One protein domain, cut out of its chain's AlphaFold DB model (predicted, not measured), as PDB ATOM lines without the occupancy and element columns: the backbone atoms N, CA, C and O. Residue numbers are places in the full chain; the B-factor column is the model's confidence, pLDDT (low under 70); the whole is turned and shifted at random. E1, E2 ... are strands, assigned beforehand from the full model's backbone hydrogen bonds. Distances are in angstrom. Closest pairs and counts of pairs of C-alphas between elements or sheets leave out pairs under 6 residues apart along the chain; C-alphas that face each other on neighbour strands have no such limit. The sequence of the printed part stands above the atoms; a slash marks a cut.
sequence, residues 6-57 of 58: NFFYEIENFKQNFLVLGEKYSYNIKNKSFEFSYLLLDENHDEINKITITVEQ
ATOM      1  N   ASN A   6      48.510  -6.872  37.494       63.69
ATOM      2  CA  ASN A   6      48.758  -5.542  38.032       63.69
ATOM      3  C   ASN A   6      47.407  -4.884  38.290       63.69
ATOM      4  O   ASN A   6      46.633  -4.677  37.355       63.69
ATOM      5  N   PHE A   7      47.131  -4.578  39.553       69.12
ATOM      6  CA  PHE A   7      45.950  -3.827  39.943       69.12
ATOM      7  C   PHE A   7      46.338  -2.372  40.211       69.12
ATOM      8  O   PHE A   7      47.267  -2.095  40.972       69.12
ATOM      9  N   PHE A   8      45.614  -1.454  39.576       67.75
ATOM     10  CA  PHE A   8      45.750  -0.018  39.781       67.75
ATOM     11  C   PHE A   8      44.602   0.438  40.676       67.75
ATOM     12  O   PHE A   8      43.445   0.396  40.260       67.75
ATOM     13  N   TYR A   9      44.921   0.864  41.897       67.31
ATOM     14  CA  TYR A   9      43.968   1.557  42.753       67.31
ATOM     15  C   TYR A   9      44.159   3.057  42.564       67.31
ATOM     16  O   TYR A   9      45.241   3.577  42.841       67.31
ATOM     17  N   GLU A  10      43.132   3.738  42.068       71.50
ATOM     18  CA  GLU A  10      43.173   5.169  41.773       71.50
ATOM     19  C   GLU A  10      41.937   5.847  42.367       71.50
ATOM     20  O   GLU A  10      40.806   5.514  42.010       71.50
ATOM     21  N   ILE A  11      42.165   6.772  43.300       71.81
ATOM     22  CA  ILE A  11      41.140   7.629  43.903       71.81
ATOM     23  C   ILE A  11      41.667   9.066  43.964       71.81
ATOM     24  O   ILE A  11      42.709   9.321  44.558       71.81
ATOM     25  N   GLU A  12      40.946  10.010  43.356       78.69
ATOM     26  CA  GLU A  12      41.317  11.435  43.296       78.69
ATOM     27  C   GLU A  12      42.808  11.661  42.965       78.69
ATOM     28  O   GLU A  12      43.237  11.413  41.840       78.69
ATOM     29  N   ASN A  13      43.600  12.108  43.947       79.38
ATOM     30  CA  ASN A  13      45.022  12.437  43.807       79.38
ATOM     31  C   ASN A  13      45.960  11.276  44.196       79.38
ATOM     32  O   ASN A  13      47.178  11.452  44.227       79.38
ATOM     33  N   PHE A  14      45.416  10.108  44.543       72.12
ATOM     34  CA  PHE A  14      46.163   8.933  44.972       72.12
ATOM     35  C   PHE A  14      46.074   7.824  43.929       72.12
ATOM     36  O   PHE A  14      44.989   7.393  43.537       72.12
ATOM     37  N   LYS A  15      47.239   7.318  43.522       77.50
ATOM     38  CA  LYS A  15      47.370   6.176  42.622       77.50
ATOM     39  C   LYS A  15      48.438   5.236  43.152       77.50
ATOM     40  O   LYS A  15      49.591   5.635  43.297       77.50
ATOM     41  N   GLN A  16      48.068   3.985  43.400       72.25
ATOM     42  CA  GLN A  16      48.985   2.959  43.883       72.25
ATOM     43  C   GLN A  16      48.839   1.684  43.061       72.25
ATOM     44  O   GLN A  16      47.735   1.210  42.789       72.25
ATOM     45  N   ASN A  17      49.985   1.107  42.704       69.31
ATOM     46  CA  ASN A  17      50.043  -0.181  42.030       69.31
ATOM     47  C   ASN A  17      50.191  -1.280  43.071       69.31
ATOM     48  O   ASN A  17      51.120  -1.249  43.883       69.31
ATOM     49  N   PHE A  18      49.305  -2.267  43.000       69.56
ATOM     50  CA  PHE A  18      49.396  -3.488  43.779       69.56
ATOM     51  C   PHE A  18      49.732  -4.645  42.845       69.56
ATOM     52  O   PHE A  18      49.041  -4.896  41.853       69.56
ATOM     53  N   LEU A  19      50.804  -5.362  43.178       66.06
ATOM     54  CA  LEU A  19      51.084  -6.654  42.571       66.06
ATOM     55  C   LEU A  19      50.225  -7.694  43.291       66.06
ATOM     56  O   LEU A  19      50.557  -8.119  44.397       66.06
ATOM     57  N   VAL A  20      49.108  -8.075  42.675       65.50
ATOM     58  CA  VAL A  20      48.172  -9.039  43.255       65.50
ATOM     59  C   VAL A  20      48.485 -10.411  42.666       65.50
ATOM     60  O   VAL A  20      48.418 -10.627  41.453       65.50
ATOM     61  N   LEU A  21      48.866 -11.351  43.530       60.31
ATOM     62  CA  LEU A  21      49.209 -12.726  43.155       60.31
ATOM     63  C   LEU A  21      47.974 -13.631  43.217       60.31
ATOM     64  O   LEU A  21      47.954 -14.578  43.991       60.31
ATOM     65  N   GLY A  22      46.887 -13.277  42.524       58.62
ATOM     66  CA  GLY A  22      45.572 -13.875  42.782       58.62
ATOM     67  C   GLY A  22      44.609 -13.803  41.608       58.62
ATOM     68  O   GLY A  22      44.727 -12.953  40.725       58.62
ATOM     69  N   GLU A  23      43.656 -14.730  41.602       64.31
ATOM     70  CA  GLU A  23      42.759 -14.952  40.467       64.31
ATOM     71  C   GLU A  23      41.532 -14.031  40.469       64.31
ATOM     72  O   GLU A  23      40.975 -13.776  39.401       64.31
ATOM     73  N   LYS A  24      41.096 -13.528  41.638       70.75
ATOM     74  CA  LYS A  24      39.835 -12.782  41.788       70.75
ATOM     75  C   LYS A  24      39.991 -11.566  42.706       70.75
ATOM     76  O   LYS A  24      40.374 -11.700  43.870       70.75
ATOM     77  N   TYR A  25      39.640 -10.396  42.179       75.62
ATOM     78  CA  TYR A  25      39.517  -9.141  42.921       75.62
ATOM     79  C   TYR A  25      38.157  -8.489  42.645       75.62
ATOM     80  O   TYR A  25      37.546  -8.739  41.604       75.62
ATOM     81  N   SER A  26      37.679  -7.655  43.567       77.75
ATOM     82  CA  SER A  26      36.437  -6.896  43.410       77.75
ATOM     83  C   SER A  26      36.516  -5.541  44.114       77.75
ATOM     84  O   SER A  26      37.213  -5.391  45.115       77.75
ATOM     85  N   TYR A  27      35.802  -4.548  43.584       77.44
ATOM     86  CA  TYR A  27      35.664  -3.235  44.212       77.44
ATOM     87  C   TYR A  27      34.207  -2.999  44.602       77.44
ATOM     88  O   TYR A  27      33.314  -3.028  43.753       77.44
ATOM     89  N   ASN A  28      33.964  -2.754  45.886       81.06
ATOM     90  CA  ASN A  28      32.661  -2.399  46.416       81.06
ATOM     91  C   ASN A  28      32.551  -0.875  46.515       81.06
ATOM     92  O   ASN A  28      33.060  -0.257  47.446       81.06
ATOM     93  N   ILE A  29      31.829  -0.275  45.568       78.00
ATOM     94  CA  ILE A  29      31.630   1.180  45.497       78.00
ATOM     95  C   ILE A  29      30.884   1.711  46.729       78.00
ATOM     96  O   ILE A  29      31.204   2.790  47.221       78.00
ATOM     97  N   LYS A  30      29.899   0.960  47.245       82.69
ATOM     98  CA  LYS A  30      29.055   1.398  48.369       82.69
ATOM     99  C   LYS A  30      29.867   1.551  49.651       82.69
ATOM    100  O   LYS A  30      29.695   2.531  50.366       82.69
ATOM    101  N   ASN A  31      30.752   0.593  49.907       80.00
ATOM    102  CA  ASN A  31      31.602   0.581  51.095       80.00
ATOM    103  C   ASN A  31      32.981   1.200  50.826       80.00
ATOM    104  O   ASN A  31      33.830   1.174  51.708       80.00
ATOM    105  N   LYS A  32      33.211   1.703  49.602       83.56
ATOM    106  CA  LYS A  32      34.510   2.170  49.099       83.56
ATOM    107  C   LYS A  32      35.657   1.234  49.496       83.56
ATOM    108  O   LYS A  32      36.726   1.672  49.916       83.56
ATOM    109  N   SER A  33      35.411  -0.069  49.386       83.94
ATOM    110  CA  SER A  33      36.356  -1.096  49.803       83.94
ATOM    111  C   SER A  33      36.803  -1.933  48.619       83.94
ATOM    112  O   SER A  33      36.025  -2.271  47.723       83.94
ATOM    113  N   PHE A  34      38.089  -2.246  48.596       81.06
ATOM    114  CA  PHE A  34      38.685  -3.136  47.623       81.06
ATOM    115  C   PHE A  34      39.008  -4.468  48.283       81.06
ATOM    116  O   PHE A  34      39.662  -4.498  49.322       81.06
ATOM    117  N   GLU A  35      38.569  -5.564  47.674       83.19
ATOM    118  CA  GLU A  35      38.787  -6.913  48.183       83.19
ATOM    119  C   GLU A  35      39.550  -7.745  47.156       83.19
ATOM    120  O   GLU A  35      39.222  -7.769  45.965       83.19
ATOM    121  N   PHE A  36      40.546  -8.486  47.629       82.50
ATOM    122  CA  PHE A  36      41.221  -9.509  46.847       82.50
ATOM    123  C   PHE A  36      41.338 -10.798  47.646       82.50
ATOM    124  O   PHE A  36      41.461 -10.788  48.874       82.50
ATOM    125  N   SER A  37      41.285 -11.920  46.930       80.00
ATOM    126  CA  SER A  37      41.328 -13.235  47.556       80.00
ATOM    127  C   SER A  37      42.267 -14.208  46.864       80.00
ATOM    128  O   SER A  37      42.465 -14.161  45.648       80.00
ATOM    129  N   TYR A  38      42.817 -15.107  47.676       78.69
ATOM    130  CA  TYR A  38      43.740 -16.157  47.277       78.69
ATOM    131  C   TYR A  38      43.205 -17.499  47.765       78.69
ATOM    132  O   TYR A  38      42.949 -17.661  48.959       78.69
ATOM    133  N   LEU A  39      43.039 -18.448  46.846       83.12
ATOM    134  CA  LEU A  39      42.764 -19.838  47.192       83.12
ATOM    135  C   LEU A  39      44.089 -20.541  47.491       83.12
ATOM    136  O   LEU A  39      45.054 -20.409  46.739       83.12
ATOM    137  N   LEU A  40      44.130 -21.259  48.606       82.25
ATOM    138  CA  LEU A  40      45.221 -22.145  48.980       82.25
ATOM    139  C   LEU A  40      44.804 -23.563  48.611       82.25
ATOM    140  O   LEU A  40      43.809 -24.070  49.134       82.25
ATOM    141  N   LEU A  41      45.561 -24.162  47.700       84.19
ATOM    142  CA  LEU A  41      45.312 -25.500  47.183       84.19
ATOM    143  C   LEU A  41      46.256 -26.513  47.837       84.19
ATOM    144  O   LEU A  41      47.359 -26.143  48.253       84.19
ATOM    145  N   ASP A  42      45.834 -27.773  47.913       86.19
ATOM    146  CA  ASP A  42      46.711 -28.886  48.280       86.19
ATOM    147  C   ASP A  42      47.552 -29.372  47.085       86.19
ATOM    148  O   ASP A  42      47.555 -28.786  45.999       86.19
ATOM    149  N   GLU A  43      48.292 -30.461  47.288       88.44
ATOM    150  CA  GLU A  43      49.091 -31.104  46.239       88.44
ATOM    151  C   GLU A  43      48.253 -31.683  45.081       88.44
ATOM    152  O   GLU A  43      48.757 -31.803  43.961       88.44
ATOM    153  N   ASN A  44      46.970 -31.968  45.314       94.81
ATOM    154  CA  ASN A  44      46.017 -32.472  44.325       94.81
ATOM    155  C   ASN A  44      45.258 -31.348  43.601       94.81
ATOM    156  O   ASN A  44      44.479 -31.633  42.696       94.81
ATOM    157  N   HIS A  45      45.559 -30.080  43.914       83.38
ATOM    158  CA  HIS A  45      44.850 -28.882  43.451       83.38
ATOM    159  C   HIS A  45      43.429 -28.724  44.015       83.38
ATOM    160  O   HIS A  45      42.645 -27.939  43.474       83.38
ATOM    161  N   ASP A  46      43.108 -29.403  45.114       88.12
ATOM    162  CA  ASP A  46      41.843 -29.222  45.815       88.12
ATOM    163  C   ASP A  46      41.893 -27.965  46.697       88.12
ATOM    164  O   ASP A  46      42.901 -27.659  47.340       88.12
ATOM    165  N   GLU A  47      40.795 -27.203  46.727       90.50
ATOM    166  CA  GLU A  47      40.681 -25.987  47.537       90.50
ATOM    167  C   GLU A  47      40.649 -26.329  49.034       90.50
ATOM    168  O   GLU A  47      39.672 -26.889  49.529       90.50
ATOM    169  N   ILE A  48      41.688 -25.947  49.782       92.94
ATOM    170  CA  ILE A  48      41.735 -26.158  51.238       92.94
ATOM    171  C   ILE A  48      41.237 -24.922  51.982       92.94
ATOM    172  O   ILE A  48      40.501 -25.025  52.958       92.94
ATOM    173  N   ASN A  49      41.702 -23.740  51.568       86.19
ATOM    174  CA  ASN A  49      41.499 -22.499  52.309       86.19
ATOM    175  C   ASN A  49      41.405 -21.287  51.382       86.19
ATOM    176  O   ASN A  49      41.870 -21.304  50.244       86.19
ATOM    177  N   LYS A  50      40.865 -20.190  51.917       86.69
ATOM    178  CA  LYS A  50      40.803 -18.893  51.243       86.69
ATOM    179  C   LYS A  50      41.323 -17.796  52.166       86.69
ATOM    180  O   LYS A  50      40.824 -17.634  53.275       86.69
ATOM    181  N   ILE A  51      42.294 -17.021  51.690       82.50
ATOM    182  CA  ILE A  51      42.713 -15.769  52.326       82.50
ATOM    183  C   ILE A  51      42.002 -14.625  51.610       82.50
ATOM    184  O   ILE A  51      42.089 -14.522  50.387       82.50
ATOM    185  N   THR A  52      41.338 -13.755  52.368       85.12
ATOM    186  CA  THR A  52      40.717 -12.526  51.863       85.12
ATOM    187  C   THR A  52      41.372 -11.327  52.535       85.12
ATOM    188  O   THR A  52      41.520 -11.314  53.756       85.12
ATOM    189  N   ILE A  53      41.766 -10.329  51.747       81.75
ATOM    190  CA  ILE A  53      42.300  -9.060  52.243       81.75
ATOM    191  C   ILE A  53      41.418  -7.934  51.711       81.75
ATOM    192  O   ILE A  53      41.135  -7.873  50.512       81.75
ATOM    193  N   THR A  54      41.033  -7.037  52.616       85.19
ATOM    194  CA  THR A  54      40.174  -5.891  52.326       85.19
ATOM    195  C   THR A  54      40.917  -4.601  52.645       85.19
ATOM    196  O   THR A  54      41.493  -4.456  53.722       85.19
ATOM    197  N   VAL A  55      40.909  -3.665  51.699       80.88
ATOM    198  CA  VAL A  55      41.408  -2.298  51.861       80.88
ATOM    199  C   VAL A  55      40.203  -1.371  51.858       80.88
ATOM    200  O   VAL A  55      39.459  -1.330  50.880       80.88
ATOM    201  N   GLU A  56      39.996  -0.643  52.947       84.94
ATOM    202  CA  GLU A  56      38.864   0.269  53.111       84.94
ATOM    203  C   GLU A  56      39.327   1.718  52.968       84.94
ATOM    204  O   GLU A  56      40.366   2.105  53.507       84.94
ATOM    205  N   GLN A  57      38.558   2.522  52.235       75.25
ATOM    206  CA  GLN A  57      38.735   3.967  52.227       75.25
ATOM    207  C   GLN A  57      38.058   4.560  53.471       75.25
ATOM    208  O   GLN A  57      36.841   4.436  53.621       75.25
TER     209      GLN A  57
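This is residues 6 to 57 of the 58 residues of an uncharacterized protein of Fusobacterium nucleatum subsp. animalis D11 (UniProt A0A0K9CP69). Two antiparallel ribbons of strand make a loose, open V: the two-stranded hairpin E1 and E2, and a longer three-stranded sheet E3, E4 and E5. The open end of the hairpin, at Val 20 of E2, comes near the sheet about halfway along E4, and from there the hairpin's turn and the turn between E3 and E4 spread apart, while the E4 and E5 hairpin runs on to the opposite end. The printed part has 52 residues with no named helix and five named strands, E1 to E5 in order along the chain; the class is all strand. The larger sheet has the order E3, E4, E5, all antiparallel. The whole is loose, with a radius of gyration of the C-alphas of 13.4 A and spans of 45 by 22 by 11 A.

E1, residues 6 to 11, and E2, residues 14 to 20, form a hairpin with 157 degrees between their directions. N 9 and O 16 are 3.0 A apart and N 14 and O 11 are 2.8 A apart, both within hydrogen-bond range. E3, residues 24 to 28, and E4, residues 33 to 41, form a hairpin at 159 degrees, with N 28 and O 33 within hydrogen-bond range at 2.8 A. E4 and E5, residues 47 to 56, form another at 163 degrees, with N 36 and O 53 at 3.0 A and N 55 and O 34 at 2.8 A, both within hydrogen-bond range. E3, E4 and E5 are a meander, each strand the antiparallel neighbour of the one before; E3 and E5 are its edge strands. This sheet is twisted, with C-alphas up to 4.2 A off its best plane. E2 and E4 have 1 pair of C-alphas within 8 A, their closest, those of Val 20 and Phe 36, 7.8 A apart. E1 is apart from E3, E4 and E5, and E2 is apart from E3 and E5.

E1 begins at C-alpha 6, (48.758, -5.542, 38.032), and is 16.3 A long from first to last C-alpha. E2 is 18.2 A long and E3 13.4 A. E4 begins at C-alpha 33, (36.356, -1.096, 49.803), and is 26.1 A long. E5, the longest strand by residues, is 26.9 A long and ends at C-alpha 56, (38.864, 0.269, 53.111).

The two C-alphas farthest apart are those of Asn 13 and Asn 44, at 44.9 A. The printed part has no cut, and the four links between the strands are tight. The mean pLDDT of the printed part is 78.1; it is under 70 at residues 6 to 9 and 17 to 23.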